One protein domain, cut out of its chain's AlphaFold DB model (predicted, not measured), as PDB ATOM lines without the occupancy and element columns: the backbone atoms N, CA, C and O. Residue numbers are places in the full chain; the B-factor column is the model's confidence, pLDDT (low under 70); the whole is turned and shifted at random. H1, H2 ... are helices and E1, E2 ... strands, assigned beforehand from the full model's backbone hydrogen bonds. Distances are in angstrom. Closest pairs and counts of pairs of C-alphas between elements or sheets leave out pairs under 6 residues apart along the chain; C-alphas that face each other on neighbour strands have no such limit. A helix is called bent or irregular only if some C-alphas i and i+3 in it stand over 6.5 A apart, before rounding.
ATOM      1  N   ARG A   4     235.989 254.970 162.731       82.62
ATOM      2  CA  ARG A   4     235.640 255.156 164.146       82.62
ATOM      3  C   ARG A   4     236.694 255.927 164.939       82.62
ATOM      4  O   ARG A   4     236.334 256.720 165.800       82.62
ATOM      5  N   ASN A   5     237.979 255.727 164.650       81.88
ATOM      6  CA  ASN A   5     239.031 256.468 165.340       81.88
ATOM      7  C   ASN A   5     238.921 257.976 165.068       81.88
ATOM      8  O   ASN A   5     239.059 258.750 166.009       81.88
ATOM      9  N   LEU A   6     238.556 258.393 163.846       81.31
ATOM     10  CA  LEU A   6     238.360 259.806 163.489       81.31
ATOM     11  C   LEU A   6     237.229 260.465 164.291       81.31
ATOM     12  O   LEU A   6     237.270 261.656 164.595       81.31
ATOM     13  N   GLU A   7     236.233 259.680 164.682       78.19
ATOM     14  CA  GLU A   7     235.099 260.143 165.480       78.19
ATOM     15  C   GLU A   7     235.411 260.270 166.966       78.19
ATOM     16  O   GLU A   7     234.672 260.930 167.697       78.19
ATOM     17  N   GLU A   8     236.477 259.636 167.443       80.81
ATOM     18  CA  GLU A   8     236.876 259.655 168.851       80.81
ATOM     19  C   GLU A   8     237.924 260.750 169.130       80.81
ATOM     20  O   GLU A   8     238.075 261.174 170.279       80.81
ATOM     21  N   ILE A   9     238.539 261.325 168.086       75.88
ATOM     22  CA  ILE A   9     239.494 262.438 168.206       75.88
ATOM     23  C   ILE A   9     238.813 263.676 168.782       75.88
ATOM     24  O   ILE A   9     237.825 264.193 168.245       75.88
ATOM     25  N   LYS A  10     239.390 264.222 169.851       75.88
ATOM     26  CA  LYS A  10     238.932 265.480 170.438       75.88
ATOM     27  C   LYS A  10     239.535 266.661 169.665       75.88
ATOM     28  O   LYS A  10     240.757 266.800 169.662       75.88
ATOM     29  N   PRO A  11     238.727 267.573 169.084       74.44
ATOM     30  CA  PRO A  11     239.248 268.663 168.248       74.44
ATOM     31  C   PRO A  11     240.297 269.561 168.922       74.44
ATOM     32  O   PRO A  11     241.201 270.047 168.255       74.44
ATOM     33  N   HIS A  12     240.227 269.751 170.246       70.56
ATOM     34  CA  HIS A  12     241.194 270.562 170.997       70.56
ATOM     35  C   HIS A  12     242.585 269.918 171.131       70.56
ATOM     36  O   HIS A  12     243.541 270.610 171.461       70.56
ATOM     37  N   GLN A  13     242.713 268.609 170.889       70.19
ATOM     38  CA  GLN A  13     244.003 267.906 170.865       70.19
ATOM     39  C   GLN A  13     244.700 268.035 169.500       70.19
ATOM     40  O   GLN A  13     245.878 267.701 169.359       70.19
ATOM     41  N   ILE A  14     243.991 268.542 168.487       71.19
ATOM     42  CA  ILE A  14     244.509 268.747 167.137       71.19
ATOM     43  C   ILE A  14     244.860 270.222 166.968       71.19
ATOM     44  O   ILE A  14     244.040 271.051 166.579       71.19
ATOM     45  N   THR A  15     246.110 270.543 167.288       63.09
ATOM     46  CA  THR A  15     246.690 271.883 167.106       63.09
ATOM     47  C   THR A  15     247.626 271.955 165.900       63.09
ATOM     48  O   THR A  15     247.981 273.050 165.466       63.09
ATOM     49  N   SER A  16     248.012 270.810 165.326       67.19
ATOM     50  CA  SER A  16     248.911 270.726 164.174       67.19
ATOM     51  C   SER A  16     248.435 269.703 163.141       67.19
ATOM     52  O   SER A  16     247.679 268.779 163.445       67.19
ATOM     53  N   THR A  17     248.930 269.847 161.910       72.31
ATOM     54  CA  THR A  17     248.660 268.938 160.786       72.31
ATOM     55  C   THR A  17     249.119 267.501 161.031       72.31
ATOM     56  O   THR A  17     248.543 266.583 160.452       72.31
ATOM     57  N   HIS A  18     250.127 267.300 161.881       76.06
ATOM     58  CA  HIS A  18     250.742 265.996 162.129       76.06
ATOM     59  C   HIS A  18     249.824 265.079 162.943       76.06
ATOM     60  O   HIS A  18     249.762 263.884 162.669       76.06
ATOM     61  N   ASN A  19     249.061 265.642 163.887       81.25
ATOM     62  CA  ASN A  19     248.147 264.858 164.720       81.25
ATOM     63  C   ASN A  19     246.999 264.298 163.873       81.25
ATOM     64  O   ASN A  19     246.735 263.103 163.911       81.25
ATOM     65  N   LEU A  20     246.385 265.143 163.032       88.75
ATOM     66  CA  LEU A  20     245.330 264.701 162.118       88.75
ATOM     67  C   LEU A  20     245.843 263.646 161.133       88.75
ATOM     68  O   LEU A  20     245.153 262.668 160.861       88.75
ATOM     69  N   LEU A  21     247.058 263.830 160.605       93.25
ATOM     70  CA  LEU A  21     247.645 262.874 159.673       93.25
ATOM     71  C   LEU A  21     247.770 261.489 160.306       93.25
ATOM     72  O   LEU A  21     247.345 260.521 159.689       93.25
ATOM     73  N   LEU A  22     248.293 261.394 161.531       91.50
ATOM     74  CA  LEU A  22     248.457 260.118 162.226       91.50
ATOM     75  C   LEU A  22     247.143 259.329 162.303       91.50
ATOM     76  O   LEU A  22     247.115 258.146 161.962       91.50
ATOM     77  N   ASP A  23     246.055 259.984 162.700       90.88
ATOM     78  CA  ASP A  23     244.753 259.329 162.808       90.88
ATOM     79  C   ASP A  23     244.183 258.911 161.446       90.88
ATOM     80  O   ASP A  23     243.608 257.826 161.314       90.88
ATOM     81  N   VAL A  24     244.374 259.728 160.407       94.62
ATOM     82  CA  VAL A  24     243.969 259.367 159.040       94.62
ATOM     83  C   VAL A  24     244.778 258.176 158.526       94.62
ATOM     84  O   VAL A  24     244.209 257.276 157.908       94.62
ATOM     85  N   LEU A  25     246.081 258.122 158.811       96.00
ATOM     86  CA  LEU A  25     246.927 256.976 158.466       96.00
ATOM     87  C   LEU A  25     246.483 255.711 159.206       96.00
ATOM     88  O   LEU A  25     246.457 254.635 158.610       96.00
ATOM     89  N   LEU A  26     246.094 255.827 160.477       94.00
ATOM     90  CA  LEU A  26     245.587 254.701 161.257       94.00
ATOM     91  C   LEU A  26     244.257 254.175 160.696       94.00
ATOM     92  O   LEU A  26     244.113 252.966 160.508       94.00
ATOM     93  N   ALA A  27     243.327 255.076 160.365       94.94
ATOM     94  CA  ALA A  27     242.056 254.732 159.724       94.94
ATOM     95  C   ALA A  27     242.292 254.015 158.386       94.94
ATOM     96  O   ALA A  27     241.777 252.921 158.154       94.94
ATOM     97  N   ALA A  28     243.147 254.593 157.537       97.62
ATOM     98  CA  ALA A  28     243.512 254.034 156.242       97.62
ATOM     99  C   ALA A  28     244.156 252.648 156.372       97.62
ATOM    100  O   ALA A  28     243.780 251.731 155.648       97.62
ATOM    101  N   LYS A  29     245.074 252.462 157.326       96.75
ATOM    102  CA  LYS A  29     245.708 251.164 157.589       96.75
ATOM    103  C   LYS A  29     244.686 250.096 157.975       96.75
ATOM    104  O   LYS A  29     244.714 249.004 157.414       96.75
ATOM    105  N   HIS A  30     243.794 250.394 158.921       96.44
ATOM    106  CA  HIS A  30     242.791 249.427 159.376       96.44
ATOM    107  C   HIS A  30     241.752 249.105 158.300       96.44
ATOM    108  O   HIS A  30     241.405 247.938 158.123       96.44
ATOM    109  N   GLU A  31     241.300 250.112 157.554       97.38
ATOM    110  CA  GLU A  31     240.418 249.920 156.402       97.38
ATOM    111  C   GLU A  31     241.086 249.035 155.343       97.38
ATOM    112  O   GLU A  31     240.501 248.054 154.890       97.38
ATOM    113  N   GLY A  32     242.339 249.337 154.995       97.38
ATOM    114  CA  GLY A  32     243.118 248.565 154.033       97.38
ATOM    115  C   GLY A  32     243.303 247.112 154.453       97.38
ATOM    116  O   GLY A  32     243.044 246.205 153.664       97.38
ATOM    117  N   GLN A  33     243.678 246.882 155.714       96.62
ATOM    118  CA  GLN A  33     243.789 245.541 156.284       96.62
ATOM    119  C   GLN A  33     242.462 244.779 156.190       96.62
ATOM    120  O   GLN A  33     242.434 243.676 155.651       96.62
ATOM    121  N   SER A  34     241.359 245.384 156.644       97.00
ATOM    122  CA  SER A  34     240.044 244.737 156.605       97.00
ATOM    123  C   SER A  34     239.615 244.385 155.179       97.00
ATOM    124  O   SER A  34     239.071 243.305 154.949       97.00
ATOM    125  N   LEU A  35     239.870 245.264 154.206       96.69
ATOM    126  CA  LEU A  35     239.544 245.010 152.802       96.69
ATOM    127  C   LEU A  35     240.382 243.880 152.210       96.69
ATOM    128  O   LEU A  35     239.831 243.050 151.491       96.69
ATOM    129  N   VAL A  36     241.681 243.833 152.510       95.88
ATOM    130  CA  VAL A  36     242.568 242.752 152.059       95.88
ATOM    131  C   VAL A  36     242.110 241.411 152.628       95.88
ATOM    132  O   VAL A  36     241.958 240.458 151.867       95.88
ATOM    133  N   ASP A  37     241.844 241.342 153.932       94.69
ATOM    134  CA  ASP A  37     241.446 240.097 154.596       94.69
ATOM    135  C   ASP A  37     240.100 239.587 154.046       94.69
ATOM    136  O   ASP A  37     240.005 238.451 153.575       94.69
ATOM    137  N   ASN A  38     239.094 240.464 153.958       93.06
ATOM    138  CA  ASN A  38     237.787 240.127 153.379       93.06
ATOM    139  C   ASN A  38     237.882 239.724 151.897       93.06
ATOM    140  O   ASN A  38     237.120 238.884 151.417       93.06
ATOM    141  N   HIS A  39     238.789 240.344 151.138       92.12
ATOM    142  CA  HIS A  39     238.977 240.037 149.720       92.12
ATOM    143  C   HIS A  39     239.595 238.657 149.506       92.12
ATOM    144  O   HIS A  39     239.179 237.958 148.580       92.12
ATOM    145  N   LYS A  40     240.516 238.238 150.381       90.38
ATOM    146  CA  LYS A  40     241.079 236.880 150.376       90.38
ATOM    147  C   LYS A  40     239.999 235.835 150.628       90.38
ATOM    148  O   LYS A  40     239.809 234.958 149.791       90.38
ATOM    149  N   GLU A  41     239.221 236.000 151.698       89.00
ATOM    150  CA  GLU A  41     238.098 235.102 152.013       89.00
ATOM    151  C   GLU A  41     237.085 235.026 150.859       89.00
ATOM    152  O   GLU A  41     236.575 233.955 150.501       89.00
ATOM    153  N   TYR A  42     236.812 236.173 150.229       86.00
ATOM    154  CA  TYR A  42     235.938 236.234 149.066       86.00
ATOM    155  C   TYR A  42     236.522 235.471 147.870       86.00
ATOM    156  O   TYR A  42     235.816 234.657 147.277       86.00
ATOM    157  N   LYS A  43     237.798 235.680 147.525       85.75
ATOM    158  CA  LYS A  43     238.466 234.978 146.415       85.75
ATOM    159  C   LYS A  43     238.548 233.472 146.629       85.75
ATOM    160  O   LYS A  43     238.345 232.720 145.675       85.75
ATOM    161  N   ASP A  44     238.791 233.028 147.857       84.50
ATOM    162  CA  ASP A  44     238.873 231.604 148.186       84.50
ATOM    163  C   ASP A  44     237.540 230.882 147.956       84.50
ATOM    164  O   ASP A  44     237.518 229.743 147.476       84.50
ATOM    165  N   SER A  45     236.429 231.568 148.236       79.81
ATOM    166  CA  SER A  45     235.067 231.056 148.051       79.81
ATOM    167  C   SER A  45     234.488 231.272 146.645       79.81
ATOM    168  O   SER A  45     233.472 230.659 146.324       79.81
ATOM    169  N   HIS A  46     235.117 232.106 145.808       79.06
ATOM    170  CA  HIS A  46     234.578 232.581 144.525       79.06
ATOM    171  C   HIS A  46     235.671 232.689 143.442       79.06
ATOM    172  O   HIS A  46     235.902 233.755 142.861       79.06
ATOM    173  N   LYS A  47     236.370 231.580 143.174       76.88
ATOM    174  CA  LYS A  47     237.542 231.519 142.273       76.88
ATOM    175  C   LYS A  47     237.246 231.944 140.832       76.88
ATOM    176  O   LYS A  47     238.152 232.325 140.096       76.88
ATOM    177  N   GLU A  48     235.986 231.883 140.422       74.19
ATOM    178  CA  GLU A  48     235.488 232.296 139.113       74.19
ATOM    179  C   GLU A  48     235.404 233.822 138.925       74.19
ATOM    180  O   GLU A  48     235.168 234.290 137.804       74.19
ATOM    181  N   PHE A  49     235.594 234.604 139.995       74.38
ATOM    182  CA  PHE A  49     235.578 236.063 139.958       74.38
ATOM    183  C   PHE A  49     236.974 236.647 140.133       74.38
ATOM    184  O   PHE A  49     237.491 236.790 141.242       74.38
ATOM    185  N   ASP A  50     237.550 237.091 139.017       73.69
ATOM    186  CA  ASP A  50     238.758 237.902 139.057       73.69
ATOM    187  C   ASP A  50     238.411 239.325 139.512       73.69
ATOM    188  O   ASP A  50     237.853 240.136 138.770       73.69
ATOM    189  N   SER A  51     238.680 239.606 140.784       82.19
ATOM    190  CA  SER A  51     238.564 240.938 141.368       82.19
ATOM    191  C   SER A  51     239.939 241.421 141.816       82.19
ATOM    192  O   SER A  51     240.705 240.689 142.446       82.19
ATOM    193  N   ASN A  52     240.263 242.670 141.498       90.25
ATOM    194  CA  ASN A  52     241.544 243.271 141.848       90.25
ATOM    195  C   ASN A  52     241.416 244.053 143.167       90.25
ATOM    196  O   ASN A  52     240.730 245.079 143.212       90.25
ATOM    197  N   ILE A  53     242.112 243.601 144.217       94.44
ATOM    198  CA  ILE A  53     242.130 244.260 145.531       94.44
ATOM    199  C   ILE A  53     242.573 245.722 145.438       94.44
ATOM    200  O   ILE A  53     241.980 246.582 146.081       94.44
ATOM    201  N   CYS A  54     243.518 246.058 144.557       95.88
ATOM    202  CA  CYS A  54     243.968 247.435 144.380       95.88
ATOM    203  C   CYS A  54     242.842 248.365 143.910       95.88
ATOM    204  O   CYS A  54     242.851 249.550 144.239       95.88
ATOM    205  N   THR A  55     241.854 247.855 143.163       94.50
ATOM    206  CA  THR A  55     240.675 248.647 142.761       94.50
ATOM    207  C   THR A  55     239.753 248.907 143.950       94.50
ATOM    208  O   THR A  55     239.237 250.014 144.095       94.50
ATOM    209  N   VAL A  56     239.583 247.916 144.827       94.88
ATOM    210  CA  VAL A  56     238.803 248.046 146.067       94.88
ATOM    211  C   VAL A  56     239.466 249.052 147.013       94.88
ATOM    212  O   VAL A  56     238.813 249.989 147.473       94.88
ATOM    213  N   LEU A  57     240.783 248.939 147.215       97.12
ATOM    214  CA  LEU A  57     241.564 249.896 148.005       97.12
ATOM    215  C   LEU A  57     241.501 251.309 147.406       97.12
ATOM    216  O   LEU A  57     241.314 252.276 148.137       97.12
ATOM    217  N   ALA A  58     241.572 251.448 146.078       96.88
ATOM    218  CA  ALA A  58     241.451 252.741 145.397       96.88
ATOM    219  C   ALA A  58     240.083 253.415 145.593       96.88
ATOM    220  O   ALA A  58     240.018 254.643 145.677       96.88
ATOM    221  N   ARG A  59     238.996 252.637 145.676       96.50
ATOM    222  CA  ARG A  59     237.657 253.157 145.999       96.50
ATOM    223  C   ARG A  59     237.598 253.675 147.429       96.50
ATOM    224  O   ARG A  59     237.208 254.821 147.632       96.50
ATOM    225  N   SER A  60     238.061 252.870 148.385       97.25
ATOM    226  CA  SER A  60     238.039 253.256 149.796       97.25
ATOM    227  C   SER A  60     238.957 254.451 150.085       97.25
ATOM    228  O   SER A  60     238.545 255.408 150.732       97.25
ATOM    229  N   PHE A  61     240.147 254.494 149.478       98.12
ATOM    230  CA  PHE A  61     241.035 255.660 149.501       98.12
ATOM    231  C   PHE A  61     240.343 256.946 149.027       98.12
ATOM    232  O   PHE A  61     240.481 257.998 149.652       98.12
ATOM    233  N   ALA A  62     239.579 256.869 147.934       97.81
ATOM    234  CA  ALA A  62     238.848 258.015 147.410       97.81
ATOM    235  C   ALA A  62     237.702 258.458 148.335       97.81
ATOM    236  O   ALA A  62     237.453 259.658 148.456       97.81
ATOM    237  N   ASP A  63     237.031 257.515 149.001       97.06
ATOM    238  CA  ASP A  63     235.979 257.824 149.971       97.06
ATOM    239  C   ASP A  63     236.548 258.419 151.274       97.06
ATOM    240  O   ASP A  63     236.008 259.413 151.757       97.06
ATOM    241  N   ILE A  64     237.690 257.927 151.778       96.50
ATOM    242  CA  ILE A  64     238.437 258.580 152.874       96.50
ATOM    243  C   ILE A  64     238.788 260.019 152.479       96.50
ATOM    244  O   ILE A  64     238.560 260.952 153.249       96.50
ATOM    245  N   GLY A  65     239.294 260.223 151.259       96.88
ATOM    246  CA  GLY A  65     239.601 261.558 150.749       96.88
ATOM    247  C   GLY A  65     238.383 262.479 150.718       96.88
ATOM    248  O   GLY A  65     238.490 263.654 151.070       96.88
ATOM    249  N   ASP A  66     237.213 261.977 150.326       96.75
ATOM    250  CA  ASP A  66     235.975 262.763 150.347       96.75
ATOM    251  C   ASP A  66     235.480 263.073 151.762       96.75
ATOM    252  O   ASP A  66     234.988 264.180 151.974       96.75
ATOM    253  N   ILE A  67     235.668 262.182 152.740       94.81
ATOM    254  CA  ILE A  67     235.377 262.482 154.153       94.81
ATOM    255  C   ILE A  67     236.264 263.622 154.650       94.81
ATOM    256  O   ILE A  67     235.760 264.626 155.146       94.81
ATOM    257  N   ILE A  68     237.582 263.528 154.446       95.56
ATOM    258  CA  ILE A  68     238.522 264.564 154.901       95.56
ATOM    259  C   ILE A  68     238.238 265.917 154.240       95.56
ATOM    260  O   ILE A  68     238.316 266.962 154.889       95.56
ATOM    261  N   ARG A  69     237.849 265.910 152.963       96.00
ATOM    262  CA  ARG A  69     237.515 267.126 152.208       96.00
ATOM    263  C   ARG A  69     236.104 267.660 152.463       96.00
ATOM    264  O   ARG A  69     235.779 268.712 151.923       96.00
ATOM    265  N   GLY A  70     235.275 266.977 153.259       93.62
ATOM    266  CA  GLY A  70     233.876 267.369 153.494       93.62
ATOM    267  C   GLY A  70     232.977 267.203 152.259       93.62
ATOM    268  O   GLY A  70     231.963 267.880 152.114       93.62
ATOM    269  N   LYS A  71     233.362 266.325 151.325       92.62
ATOM    270  CA  LYS A  71     232.661 266.044 150.057       92.62
ATOM    271  C   LYS A  71     231.864 264.743 150.070       92.62
ATOM    272  O   LYS A  71     231.154 264.457 149.102       92.62
ATOM    273  N   ASP A  72     231.984 263.958 151.136       91.25
ATOM    274  CA  ASP A  72     231.282 262.690 151.266       91.25
ATOM    275  C   ASP A  72     229.751 262.879 151.255       91.25
ATOM    276  O   ASP A  72     229.175 263.708 151.963       91.25
ATOM    277  N   LEU A  73     229.064 262.064 150.456       87.06
ATOM    278  CA  LEU A  73     227.621 262.093 150.214       87.06
ATOM    279  C   LEU A  73     226.869 261.014 151.003       87.06
ATOM    280  O   LEU A  73     225.659 260.872 150.810       87.06
ATOM    281  N   PHE A  74     227.537 260.233 151.859       83.88
ATOM    282  CA  PHE A  74     226.891 259.161 152.614       83.88
ATOM    283  C   PHE A  74     225.828 259.735 153.558       83.88
ATOM    284  O   PHE A  74     226.064 260.715 154.253       83.88
ATOM    285  N   LEU A  75     224.622 259.166 153.569       77.88
ATOM    286  CA  LEU A  75     223.509 259.654 154.403       77.88
ATOM    287  C   LEU A  75     223.149 258.694 155.545       77.88
ATOM    288  O   LEU A  75     222.231 258.977 156.316       77.88
ATOM    289  N   GLY A  76     223.831 257.550 155.645       71.69
ATOM    290  CA  GLY A  76     223.634 256.608 156.743       71.69
ATOM    291  C   GLY A  76     224.147 257.178 158.065       71.69
ATOM    292  O   GLY A  76     225.061 257.997 158.077       71.69
ATOM    293  N   HIS A  77     223.537 256.759 159.178       72.69
ATOM    294  CA  HIS A  77     223.886 257.218 160.531       72.69
ATOM    295  C   HIS A  77     224.037 258.747 160.629       72.69
ATOM    296  O   HIS A  77     225.056 259.245 161.101       72.69
ATOM    297  N   GLN A  78     223.015 259.492 160.182       76.56
ATOM    298  CA  GLN A  78     223.064 260.954 160.011       76.56
ATOM    299  C   GLN A  78     223.677 261.701 161.198       76.56
ATOM    300  O   GLN A  78     224.449 262.630 161.004       76.56
ATOM    301  N   GLN A  79     223.345 261.295 162.423       79.06
ATOM    302  CA  GLN A  79     223.874 261.918 163.629       79.06
ATOM    303  C   GLN A  79     225.387 261.685 163.788       79.06
ATOM    304  O   GLN A  79     226.128 262.634 164.016       79.06
ATOM    305  N   ARG A  80     225.858 260.448 163.593       80.81
ATOM    306  CA  ARG A  80     227.279 260.071 163.667       80.81
ATOM    307  C   ARG A  80     228.106 260.809 162.611       80.81
ATOM    308  O   ARG A  80     229.106 261.433 162.946       80.81
ATOM    309  N   LYS A  81     227.616 260.839 161.368       81.94
ATOM    310  CA  LYS A  81     228.253 261.596 160.284       81.94
ATOM    311  C   LYS A  81     228.330 263.094 160.589       81.94
ATOM    312  O   LYS A  81     229.380 263.690 160.384       81.94
ATOM    313  N   LYS A  82     227.238 263.702 161.068       85.38
ATOM    314  CA  LYS A  82     227.232 265.125 161.444       85.38
ATOM    315  C   LYS A  82     228.291 265.417 162.504       85.38
ATOM    316  O   LYS A  82     229.056 266.354 162.336       85.38
ATOM    317  N   TYR A  83     228.398 264.570 163.529       86.31
ATOM    318  CA  TYR A  83     229.433 264.727 164.550       86.31
ATOM    319  C   TYR A  83     230.853 264.602 163.995       86.31
ATOM    320  O   TYR A  83     231.720 265.373 164.401       86.31
ATOM    321  N   LEU A  84     231.103 263.653 163.089       87.94
ATOM    322  CA  LEU A  84     232.405 263.516 162.435       87.94
ATOM    323  C   LEU A  84     232.748 264.767 161.616       87.94
ATOM    324  O   LEU A  84     233.838 265.314 161.762       87.94
ATOM    325  N   GLU A  85     231.804 265.249 160.807       91.12
ATOM    326  CA  GLU A  85     232.000 266.433 159.967       91.12
ATOM    327  C   GLU A  85     232.254 267.691 160.807       91.12
ATOM    328  O   GLU A  85     233.244 268.381 160.585       91.12
ATOM    329  N   GLU A  86     231.439 267.941 161.837       89.94
ATOM    330  CA  GLU A  86     231.623 269.071 162.764       89.94
ATOM    331  C   GLU A  86     232.986 269.025 163.471       89.94
ATOM    332  O   GLU A  86     233.585 270.058 163.781       89.94
ATOM    333  N   ARG A  87     233.493 267.822 163.767       88.88
ATOM    334  CA  ARG A  87     234.816 267.644 164.373       88.88
ATOM    335  C   ARG A  87     235.931 267.951 163.387       88.88
ATOM    336  O   ARG A  87     236.839 268.695 163.752       88.88
ATOM    337  N   LEU A  88     235.856 267.409 162.173       91.88
ATOM    338  CA  LEU A  88     236.822 267.699 161.112       91.88
ATOM    339  C   LEU A  88     236.845 269.198 160.803       91.88
ATOM    340  O   LEU A  88     237.922 269.782 160.707       91.88
ATOM    341  N   GLU A  89     235.682 269.844 160.743       92.56
ATOM    342  CA  GLU A  89     235.571 271.289 160.538       92.56
ATOM    343  C   GLU A  89     236.333 272.073 161.598       92.56
ATOM    344  O   GLU A  89     237.256 272.815 161.255       92.56
ATOM    345  N   LYS A  90     236.063 271.801 162.877       91.44
ATOM    346  CA  LYS A  90     236.774 272.433 163.999       91.44
ATOM    347  C   LYS A  90     238.280 272.173 163.968       91.44
ATOM    348  O   LYS A  90     239.064 273.065 164.279       91.44
ATOM    349  N   MET A  91     238.717 270.967 163.599       90.81
ATOM    350  CA  MET A  91     240.149 270.652 163.489       90.81
ATOM    351  C   MET A  91     240.826 271.475 162.393       90.81
ATOM    352  O   MET A  91     241.906 272.024 162.609       90.81
ATOM    353  N   PHE A  92     240.197 271.587 161.223       92.94
ATOM    354  CA  PHE A  92     240.747 272.369 160.119       92.94
ATOM    355  C   PHE A  92     240.690 273.878 160.380       92.94
ATOM    356  O   PHE A  92     241.616 274.585 159.980       92.94
ATOM    357  N   GLU A  93     239.680 274.370 161.103       92.25
ATOM    358  CA  GLU A  93     239.655 275.742 161.623       92.25
ATOM    359  C   GLU A  93     240.813 276.003 162.591       92.25
ATOM    360  O   GLU A  93     241.533 276.987 162.426       92.25
ATOM    361  N   ASN A  94     241.071 275.095 163.538       89.38
ATOM    362  CA  ASN A  94     242.209 275.207 164.457       89.38
ATOM    363  C   ASN A  94     243.547 275.239 163.704       89.38
ATOM    364  O   ASN A  94     244.392 276.093 163.973       89.38
ATOM    365  N   ILE A  95     243.739 274.346 162.725       89.00
ATOM    366  CA  ILE A  95     244.944 274.316 161.878       89.00
ATOM    367  C   ILE A  95     245.109 275.635 161.114       89.00
ATOM    368  O   ILE A  95     246.223 276.164 161.036       89.00
ATOM    369  N   LYS A  96     244.012 276.166 160.560       90.94
ATOM    370  CA  LYS A  96     243.997 277.443 159.843       90.94
ATOM    371  C   LYS A  96     244.385 278.599 160.768       90.94
ATOM    372  O   LYS A  96     245.281 279.361 160.413       90.94
ATOM    373  N   ASN A  97     243.766 278.697 161.943       89.75
ATOM    374  CA  ASN A  97     243.991 279.782 162.904       89.75
ATOM    375  C   ASN A  97     245.412 279.745 163.483       89.75
ATOM    376  O   ASN A  97     246.074 280.774 163.562       89.75
ATOM    377  N   ASN A  98     245.954 278.558 163.772       87.94
ATOM    378  CA  ASN A  98     247.341 278.410 164.234       87.94
ATOM    379  C   ASN A  98     248.384 278.785 163.164       87.94
ATOM    380  O   ASN A  98     249.558 278.966 163.478       87.94
ATOM    381  N   ASN A  99     247.973 278.893 161.898       87.44
ATOM    382  CA  ASN A  99     248.817 279.288 160.773       87.44
ATOM    383  C   ASN A  99     248.235 280.514 160.052       87.44
ATOM    384  O   ASN A  99     248.358 280.618 158.830       87.44
ATOM    385  N   GLU A 100     247.601 281.432 160.791       88.00
ATOM    386  CA  GLU A 100     246.817 282.550 160.248       88.00
ATOM    387  C   GLU A 100     247.568 283.352 159.177       88.00
ATOM    388  O   GLU A 100     247.024 283.612 158.107       88.00
ATOM    389  N   TYR A 101     248.854 283.642 159.392       89.25
ATOM    390  CA  TYR A 101     249.676 284.364 158.414       89.25
ATOM    391  C   TYR A 101     249.730 283.675 157.036       89.25
ATOM    392  O   TYR A 101     249.733 284.337 156.001       89.25
ATOM    393  N   LYS A 102     249.761 282.334 157.002       88.88
ATOM    394  CA  LYS A 102     249.853 281.547 155.759       88.88
ATOM    395  C   LYS A 102     248.489 281.111 155.230       88.88
ATOM    396  O   LYS A 102     248.307 281.062 154.019       88.88
ATOM    397  N   LEU A 103     247.549 280.764 156.111       91.38
ATOM    398  CA  LEU A 103     246.279 280.114 155.758       91.38
ATOM    399  C   LEU A 103     245.044 280.996 155.984       91.38
ATOM    400  O   LEU A 103     243.965 280.644 155.513       91.38
ATOM    401  N   GLY A 104     245.168 282.135 156.671       88.25
ATOM    402  CA  GLY A 104     244.042 282.991 157.063       88.25
ATOM    403  C   GLY A 104     243.189 283.461 155.882       88.25
ATOM    404  O   GLY A 104     241.961 283.481 155.974       88.25
ATOM    405  N   HIS A 105     243.828 283.719 154.737       92.12
ATOM    406  CA  HIS A 105     243.179 284.136 153.489       92.12
ATOM    407  C   HIS A 105     242.425 283.007 152.752       92.12
ATOM    408  O   HIS A 105     241.688 283.276 151.804       92.12
ATOM    409  N   LEU A 106     242.605 281.740 153.147       94.38
ATOM    410  CA  LEU A 106     241.947 280.588 152.528       94.38
ATOM    411  C   LEU A 106     240.666 280.210 153.281       94.38
ATOM    412  O   LEU A 106     240.603 280.224 154.508       94.38
ATOM    413  N   SER A 107     239.631 279.799 152.554       94.62
ATOM    414  CA  SER A 107     238.475 279.105 153.138       94.62
ATOM    415  C   SER A 107     238.891 277.747 153.720       94.62
ATOM    416  O   SER A 107     239.749 277.083 153.131       94.62
ATOM    417  N   THR A 108     238.224 277.280 154.779       93.25
ATOM    418  CA  THR A 108     238.456 275.954 155.384       93.25
ATOM    419  C   THR A 108     238.378 274.822 154.351       93.25
ATOM    420  O   THR A 108     239.231 273.939 154.349       93.25
ATOM    421  N   GLU A 109     237.447 274.893 153.393       94.50
ATOM    422  CA  GLU A 109     237.339 273.931 152.283       94.50
ATOM    423  C   GLU A 109     238.633 273.822 151.455       94.50
ATOM    424  O   GLU A 109     239.151 272.731 151.233       94.50
ATOM    425  N   LYS A 110     239.219 274.958 151.050       95.69
ATOM    426  CA  LYS A 110     240.508 274.995 150.335       95.69
ATOM    427  C   LYS A 110     241.654 274.433 151.176       95.69
ATOM    428  O   LYS A 110     242.516 273.745 150.636       95.69
ATOM    429  N   VAL A 111     241.665 274.701 152.484       95.12
ATOM    430  CA  VAL A 111     242.675 274.137 153.395       95.12
ATOM    431  C   VAL A 111     242.580 272.609 153.417       95.12
ATOM    432  O   VAL A 111     243.608 271.943 153.309       95.12
ATOM    433  N   ARG A 112     241.365 272.050 153.475       96.38
ATOM    434  CA  ARG A 112     241.135 270.598 153.408       96.38
ATOM    435  C   ARG A 112     241.604 269.988 152.084       96.38
ATOM    436  O   ARG A 112     242.258 268.947 152.095       96.38
ATOM    437  N   GLU A 113     241.329 270.643 150.954       97.00
ATOM    438  CA  GLU A 113     241.803 270.207 149.628       97.00
ATOM    439  C   GLU A 113     243.332 270.161 149.543       97.00
ATOM    440  O   GLU A 113     243.900 269.153 149.118       97.00
ATOM    441  N   TYR A 114     244.014 271.224 149.984       95.75
ATOM    442  CA  TYR A 114     245.477 271.259 149.991       95.75
ATOM    443  C   TYR A 114     246.070 270.241 150.957       95.75
ATOM    444  O   TYR A 114     247.052 269.579 150.619       95.75
ATOM    445  N   TRP A 115     245.457 270.064 152.128       96.12
ATOM    446  CA  TRP A 115     245.885 269.049 153.080       96.12
ATOM    447  C   TRP A 115     245.794 267.648 152.470       96.12
ATOM    448  O   TRP A 115     246.759 266.891 152.559       96.12
ATOM    449  N   TRP A 116     244.685 267.310 151.802       97.69
ATOM    450  CA  TRP A 116     244.563 266.024 151.113       97.69
ATOM    451  C   TRP A 116     245.626 265.883 150.021       97.69
ATOM    452  O   TRP A 116     246.365 264.902 150.020       97.69
ATOM    453  N   ALA A 117     245.768 266.877 149.141       96.94
ATOM    454  CA  ALA A 117     246.730 266.835 148.041       96.94
ATOM    455  C   ALA A 117     248.179 266.600 148.514       96.94
ATOM    456  O   ALA A 117     248.905 265.840 147.876       96.94
ATOM    457  N   LEU A 118     248.572 267.197 149.645       96.12
ATOM    458  CA  LEU A 118     249.906 267.046 150.239       96.12
ATOM    459  C   LEU A 118     250.121 265.690 150.926       96.12
ATOM    460  O   LEU A 118     251.240 265.182 150.938       96.12
ATOM    461  N   ASN A 119     249.073 265.100 151.507       96.88
ATOM    462  CA  ASN A 119     249.200 263.907 152.353       96.88
ATOM    463  C   ASN A 119     248.724 262.608 151.691       96.88
ATOM    464  O   ASN A 119     249.017 261.525 152.200       96.88
ATOM    465  N   ARG A 120     248.033 262.683 150.548       97.62
ATOM    466  CA  ARG A 120     247.415 261.526 149.877       97.62
ATOM    467  C   ARG A 120     248.388 260.379 149.591       97.62
ATOM    468  O   ARG A 120     247.978 259.228 149.652       97.62
ATOM    469  N   GLN A 121     249.671 260.664 149.340       97.81
ATOM    470  CA  GLN A 121     250.690 259.621 149.159       97.81
ATOM    471  C   GLN A 121     250.890 258.797 150.435       97.81
ATOM    472  O   GLN A 121     250.888 257.573 150.388       97.81
ATOM    473  N   GLN A 122     251.001 259.450 151.591       97.56
ATOM    474  CA  GLN A 122     251.167 258.754 152.868       97.56
ATOM    475  C   GLN A 122     249.918 257.932 153.208       97.56
ATOM    476  O   GLN A 122     250.028 256.791 153.654       97.56
ATOM    477  N   VAL A 123     248.729 258.476 152.926       98.06
ATOM    478  CA  VAL A 123     247.454 257.760 153.098       98.06
ATOM    479  C   VAL A 123     247.371 256.540 152.175       98.06
ATOM    480  O   VAL A 123     246.933 255.476 152.613       98.06
ATOM    481  N   TRP A 124     247.845 256.656 150.930       98.38
ATOM    482  CA  TRP A 124     247.940 255.523 150.007       98.38
ATOM    483  C   TRP A 124     248.887 254.438 150.525       98.38
ATOM    484  O   TRP A 124     248.548 253.254 150.515       98.38
ATOM    485  N   ASN A 125     250.049 254.827 151.044       97.56
ATOM    486  CA  ASN A 125     250.994 253.878 151.627       97.56
ATOM    487  C   ASN A 125     250.358 253.161 152.832       97.56
ATOM    488  O   ASN A 125     250.459 251.942 152.952       97.56
ATOM    489  N   ALA A 126     249.624 253.881 153.686       97.69
ATOM    490  CA  ALA A 126     248.929 253.280 154.823       97.69
ATOM    491  C   ALA A 126     247.844 252.273 154.399       97.69
ATOM    492  O   ALA A 126     247.852 251.143 154.890       97.69
ATOM    493  N   ILE A 127     246.957 252.631 153.460       98.06
ATOM    494  CA  ILE A 127     245.865 251.738 153.022       98.06
ATOM    495  C   ILE A 127     246.371 250.510 152.250       98.06
ATOM    496  O   ILE A 127     245.738 249.460 152.265       98.06
ATOM    497  N   THR A 128     247.534 250.604 151.605       97.94
ATOM    498  CA  THR A 128     248.148 249.490 150.860       97.94
ATOM    499  C   THR A 128     249.130 248.660 151.686       97.94
ATOM    500  O   THR A 128     249.686 247.693 151.172       97.94
ATOM    501  N   CYS A 129     249.336 248.984 152.969       96.62
ATOM    502  CA  CYS A 129     250.337 248.341 153.831       96.62
ATOM    503  C   CYS A 129     250.235 246.802 153.848       96.62
ATOM    504  O   CYS A 129     251.253 246.104 153.902       96.62
ATOM    505  N   ASN A 130     249.010 246.277 153.769       96.06
ATOM    506  CA  ASN A 130     248.705 244.847 153.823       96.06
ATOM    507  C   ASN A 130     248.493 244.197 152.442       96.06
ATOM    508  O   ASN A 130     248.281 242.988 152.391       96.06
ATOM    509  N   ALA A 131     248.569 244.953 151.340       95.88
ATOM    510  CA  ALA A 131     248.475 244.387 149.994       95.88
ATOM    511  C   ALA A 131     249.650 243.430 149.708       95.88
ATOM    512  O   ALA A 131     250.748 243.571 150.266       95.88
ATOM    513  N   GLU A 132     249.436 242.445 148.837       93.69
ATOM    514  CA  GLU A 132     250.427 241.416 148.523       93.69
ATOM    515  C   GLU A 132     251.410 241.867 147.440       93.69
ATOM    516  O   GLU A 132     251.133 242.743 146.622       93.69
ATOM    517  N   GLY A 133     252.597 241.252 147.402       91.69
ATOM    518  CA  GLY A 133     253.668 241.655 146.480       91.69
ATOM    519  C   GLY A 133     253.276 241.593 144.999       91.69
ATOM    520  O   GLY A 133     253.752 242.403 144.208       91.69
ATOM    521  N   ASN A 134     252.373 240.681 144.636       90.88
ATOM    522  CA  ASN A 134     251.906 240.506 143.260       90.88
ATOM    523  C   ASN A 134     250.693 241.375 142.907       90.88
ATOM    524  O   ASN A 134     250.338 241.457 141.729       90.88
ATOM    525  N   ASP A 135     250.083 242.047 143.887       91.81
ATOM    526  CA  ASP A 135     248.954 242.933 143.642       91.81
ATOM    527  C   ASP A 135     249.427 244.182 142.902       91.81
ATOM    528  O   ASP A 135     250.301 244.917 143.371       91.81
ATOM    529  N   LYS A 136     248.846 244.430 141.726       92.56
ATOM    530  CA  LYS A 136     249.176 245.577 140.876       92.56
ATOM    531  C   LYS A 136     247.915 246.343 140.513       92.56
ATOM    532  O   LYS A 136     246.921 245.765 140.064       92.56
ATOM    533  N   TYR A 137     247.967 247.660 140.672       89.75
ATOM    534  CA  TYR A 137     246.930 248.549 140.175       89.75
ATOM    535  C   TYR A 137     247.099 248.733 138.668       89.75
ATOM    536  O   TYR A 137     248.205 248.959 138.178       89.75
ATOM    537  N   PHE A 138     245.993 248.644 137.938       87.06
ATOM    538  CA  PHE A 138     245.964 248.744 136.486       87.06
ATOM    539  C   PHE A 138     245.223 250.003 136.048       87.06
ATOM    540  O   PHE A 138     244.112 250.278 136.507       87.06
ATOM    541  N   LYS A 139     245.808 250.739 135.101       80.56
ATOM    542  CA  LYS A 139     245.145 251.863 134.441       80.56
ATOM    543  C   LYS A 139     245.404 251.824 132.940       80.56
ATOM    544  O   LYS A 139     246.549 251.858 132.491       80.56
ATOM    545  N   LYS A 140     244.321 251.830 132.166       78.69
ATOM    546  CA  LYS A 140     244.367 252.053 130.719       78.69
ATOM    547  C   LYS A 140     244.362 253.555 130.434       78.69
ATOM    548  O   LYS A 140     243.497 254.274 130.940       78.69
ATOM    549  N   SER A 141     245.330 254.038 129.661       76.00
ATOM    550  CA  SER A 141     245.360 255.430 129.204       76.00
ATOM    551  C   SER A 141     244.472 255.627 127.967       76.00
ATOM    552  O   SER A 141     244.137 254.672 127.263       76.00
ATOM    553  N   SER A 142     244.097 256.876 127.679       75.44
ATOM    554  CA  SER A 142     243.341 257.237 126.470       75.44
ATOM    555  C   SER A 142     244.087 256.912 125.170       75.44
ATOM    556  O   SER A 142     243.444 256.697 124.152       75.44
ATOM    557  N   GLY A 143     245.422 256.827 125.212       77.50
ATOM    558  CA  GLY A 143     246.265 256.419 124.082       77.50
ATOM    559  C   GLY A 143     246.382 254.903 123.895       77.50
ATOM    560  O   GLY A 143     247.128 254.458 123.035       77.50
ATOM    561  N   GLY A 144     245.683 254.096 124.704       77.38
ATOM    562  CA  GLY A 144     245.758 252.634 124.636       77.38
ATOM    563  C   GLY A 144     246.974 252.026 125.341       77.38
ATOM    564  O   GLY A 144     247.105 250.806 125.354       77.38
ATOM    565  N   GLU A 145     247.822 252.844 125.972       83.06
ATOM    566  CA  GLU A 145     248.930 252.356 126.791       83.06
ATOM    567  C   GLU A 145     248.423 251.788 128.118       83.06
ATOM    568  O   GLU A 145     247.561 252.368 128.794       83.06
ATOM    569  N   TYR A 146     249.012 250.666 128.516       81.12
ATOM    570  CA  TYR A 146     248.733 250.009 129.782       81.12
ATOM    571  C   TYR A 146     249.802 250.385 130.800       81.12
ATOM    572  O   TYR A 146     250.988 250.142 130.581       81.12
ATOM    573  N   LYS A 147     249.377 250.978 131.920       83.69
ATOM    574  CA  LYS A 147     250.260 251.297 133.044       83.69
ATOM    575  C   LYS A 147     249.896 250.430 134.240       83.69
ATOM    576  O   LYS A 147     248.720 250.296 134.585       83.69
ATOM    577  N   PHE A 148     250.926 249.869 134.860       88.44
ATOM    578  CA  PHE A 148     250.830 249.068 136.070       88.44
ATOM    579  C   PHE A 148     251.632 249.745 137.171       88.44
ATOM    580  O   PHE A 148     252.701 250.292 136.900       88.44
ATOM    581  N   SER A 149     251.114 249.699 138.393       90.94
ATOM    582  CA  SER A 149     251.903 250.055 139.568       90.94
ATOM    583  C   SER A 149     252.987 249.008 139.841       90.94
ATOM    584  O   SER A 149     252.925 247.874 139.340       90.94
ATOM    585  N   GLY A 150     253.919 249.356 140.724       90.69
ATOM    586  CA  GLY A 150     254.718 248.373 141.443       90.69
ATOM    587  C   GLY A 150     253.852 247.400 142.252       90.69
ATOM    588  O   GLY A 150     252.618 247.510 142.315       90.69
ATOM    589  N   GLY A 151     254.513 246.418 142.869       92.81
ATOM    590  CA  GLY A 151     253.864 245.457 143.763       92.81
ATOM    591  C   GLY A 151     253.172 246.128 144.953       92.81
ATOM    592  O   GLY A 151     253.406 247.306 145.238       92.81
ATOM    593  N   LYS A 152     252.311 245.380 145.652       95.50
ATOM    594  CA  LYS A 152     251.480 245.905 146.748       95.50
ATOM    595  C   LYS A 152     250.672 247.138 146.341       95.50
ATOM    596  O   LYS A 152     250.627 248.131 147.062       95.50
ATOM    597  N   CYS A 153     250.080 247.114 145.151       96.12
ATOM    598  CA  CYS A 153     249.299 248.228 144.617       96.12
ATOM    599  C   CYS A 153     250.083 249.557 144.533       96.12
ATOM    600  O   CYS A 153     249.496 250.628 144.681       96.12
ATOM    601  N   GLY A 154     251.401 249.504 144.313       95.31
ATOM    602  CA  GLY A 154     252.253 250.694 144.246       95.31
ATOM    603  C   GLY A 154     252.572 251.316 145.605       95.31
ATOM    604  O   GLY A 154     252.757 252.524 145.690       95.31
ATOM    605  N   HIS A 155     252.617 250.516 146.674       95.75
ATOM    606  CA  HIS A 155     252.941 250.972 148.034       95.75
ATOM    607  C   HIS A 155     254.273 251.740 148.129       95.75
ATOM    608  O   HIS A 155     254.393 252.680 148.908       95.75
ATOM    609  N   ASN A 156     255.266 251.327 147.335       93.56
ATOM    610  CA  ASN A 156     256.601 251.933 147.285       93.56
ATOM    611  C   ASN A 156     256.815 252.800 146.034       93.56
ATOM    612  O   ASN A 156     257.949 253.177 145.753       93.56
ATOM    613  N   ASP A 157     255.763 253.061 145.256       93.81
ATOM    614  CA  ASP A 157     255.878 253.905 144.070       93.81
ATOM    615  C   ASP A 157     255.940 255.379 144.498       93.81
ATOM    616  O   ASP A 157     255.278 255.792 145.454       93.81
ATOM    617  N   ASP A 158     256.667 256.200 143.736       91.81
ATOM    618  CA  ASP A 158     256.806 257.639 144.010       91.81
ATOM    619  C   ASP A 158     255.471 258.401 143.952       91.81
ATOM    620  O   ASP A 158     255.352 259.506 144.477       91.81
ATOM    621  N   ASN A 159     254.468 257.833 143.273       91.81
ATOM    622  CA  ASN A 159     253.168 258.453 143.063       91.81
ATOM    623  C   ASN A 159     252.026 257.451 143.245       91.81
ATOM    624  O   ASN A 159     252.082 256.326 142.750       91.81
ATOM    625  N   VAL A 160     250.926 257.915 143.846       95.06
ATOM    626  CA  VAL A 160     249.664 257.171 143.937       95.06
ATOM    627  C   VAL A 160     249.195 256.769 142.527       95.06
ATOM    628  O   VAL A 160     248.963 257.647 141.688       95.06
ATOM    629  N   PRO A 161     248.976 255.470 142.243       93.62
ATOM    630  CA  PRO A 161     248.680 254.985 140.893       93.62
ATOM    631  C   PRO A 161     247.234 255.270 140.440       93.62
ATOM    632  O   PRO A 161     246.873 255.036 139.281       93.62
ATOM    633  N   THR A 162     246.392 255.795 141.335       93.38
ATOM    634  CA  THR A 162     244.991 256.142 141.084       93.38
ATOM    635  C   THR A 162     244.718 257.641 141.227       93.38
ATOM    636  O   THR A 162     245.371 258.346 141.990       93.38
ATOM    637  N   ASN A 163     243.704 258.109 140.493       93.88
ATOM    638  CA  ASN A 163     243.134 259.458 140.605       93.88
ATOM    639  C   ASN A 163     241.642 259.405 140.964       93.88
ATOM    640  O   ASN A 163     240.910 260.358 140.696       93.88
ATOM    641  N   LEU A 164     241.153 258.273 141.491       95.06
ATOM    642  CA  LEU A 164     239.745 258.137 141.869       95.06
ATOM    643  C   LEU A 164     239.334 259.185 142.909       95.06
ATOM    644  O   LEU A 164     238.236 259.715 142.827       95.06
ATOM    645  N   ASP A 165     240.226 259.586 143.807       96.75
ATOM    646  CA  ASP A 165     240.001 260.681 144.755       96.75
ATOM    647  C   ASP A 165     239.717 262.037 144.082       96.75
ATOM    648  O   ASP A 165     239.159 262.927 144.713       96.75
ATOM    649  N   TYR A 166     239.997 262.209 142.791       95.81
ATOM    650  CA  TYR A 166     239.611 263.403 142.026       95.81
ATOM    651  C   TYR A 166     238.398 263.188 141.105       95.81
ATOM    652  O   TYR A 166     237.980 264.103 140.394       95.81
TER     653      TYR A 166
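Overview. This is residues 4 to 166 of the 264 residues of an uncharacterized protein of Plasmodium falciparum Tanzania (2000708) (UniProt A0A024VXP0). Three helices, the long H2 with H3 and H6, pack together as the core, with H4 set nearly square to H6 at one end and the short H1 packed on H2 and H4. Residues 44 to 50 stick out at the far end of H2, and the small antiparallel hairpin E1 and E2 lies far from the middle. The printed part has 163 residues, with seven named helices and two named strands in the order H1 H2 H3 H4 H5 H6 E1 E2 H7, and is mostly helix. It is compact, with a radius of gyration of the C-alphas of 17.2 A and spans of 52 by 36 by 24 A.

Along the chain. Find C-alpha 4 at (235.640, 255.156, 164.146), where H1, residues 4 to 8, begins. H2 runs from C-alpha 17 at (248.660, 268.938, 160.786) to residue 45, 42.2 A. Next come H3, residues 53 to 68, 22.7 A; H4, residues 78 to 98, 30.2 A; H5, residues 100 to 103; and H6, residues 108 to 127, 25.4 A. H6 is irregular: C-alphas 118 and 121 are 7.5 A apart, and it has a kink of 59 degrees near residue 121. E1 is residues 138 to 140, E2 146 to 148, H7 151 to 154.

Arrangement. Begin at the hubs H2 and H6, which touch at a steep tilt of 47 degrees, closest at the C-alphas of Gly 32 and Ile 127, 4.3 A. H2 and H3, a helical hairpin, touch at Gly 32 and Leu 57, C-alphas 6.4 A apart. H4 is about perpendicular to H6, 75 degrees, and touches it at Glu 93 and Thr 108, C-alphas 6.4 A apart. H1 touches H4 at Glu 7 and Leu 84, C-alphas 5.3 A apart. H5 is close to but not clearly touching H4; H6 and H7 are near each other. In the hairpin E1 and E2, N 139 and O 147 are 3.0 A apart. Every O i to N i+4 pair is within hydrogen-bond range in H1, H2, H3 and H4, and 14 of 16 in H6; H5 and H7 are too short for one.

Size, cuts and confidence. The C-alphas farthest apart, of Glu 48 and Tyr 101, are 57.3 A apart. The printed part has no cut and no long link. Only residues 15 to 16 have pLDDT under 70.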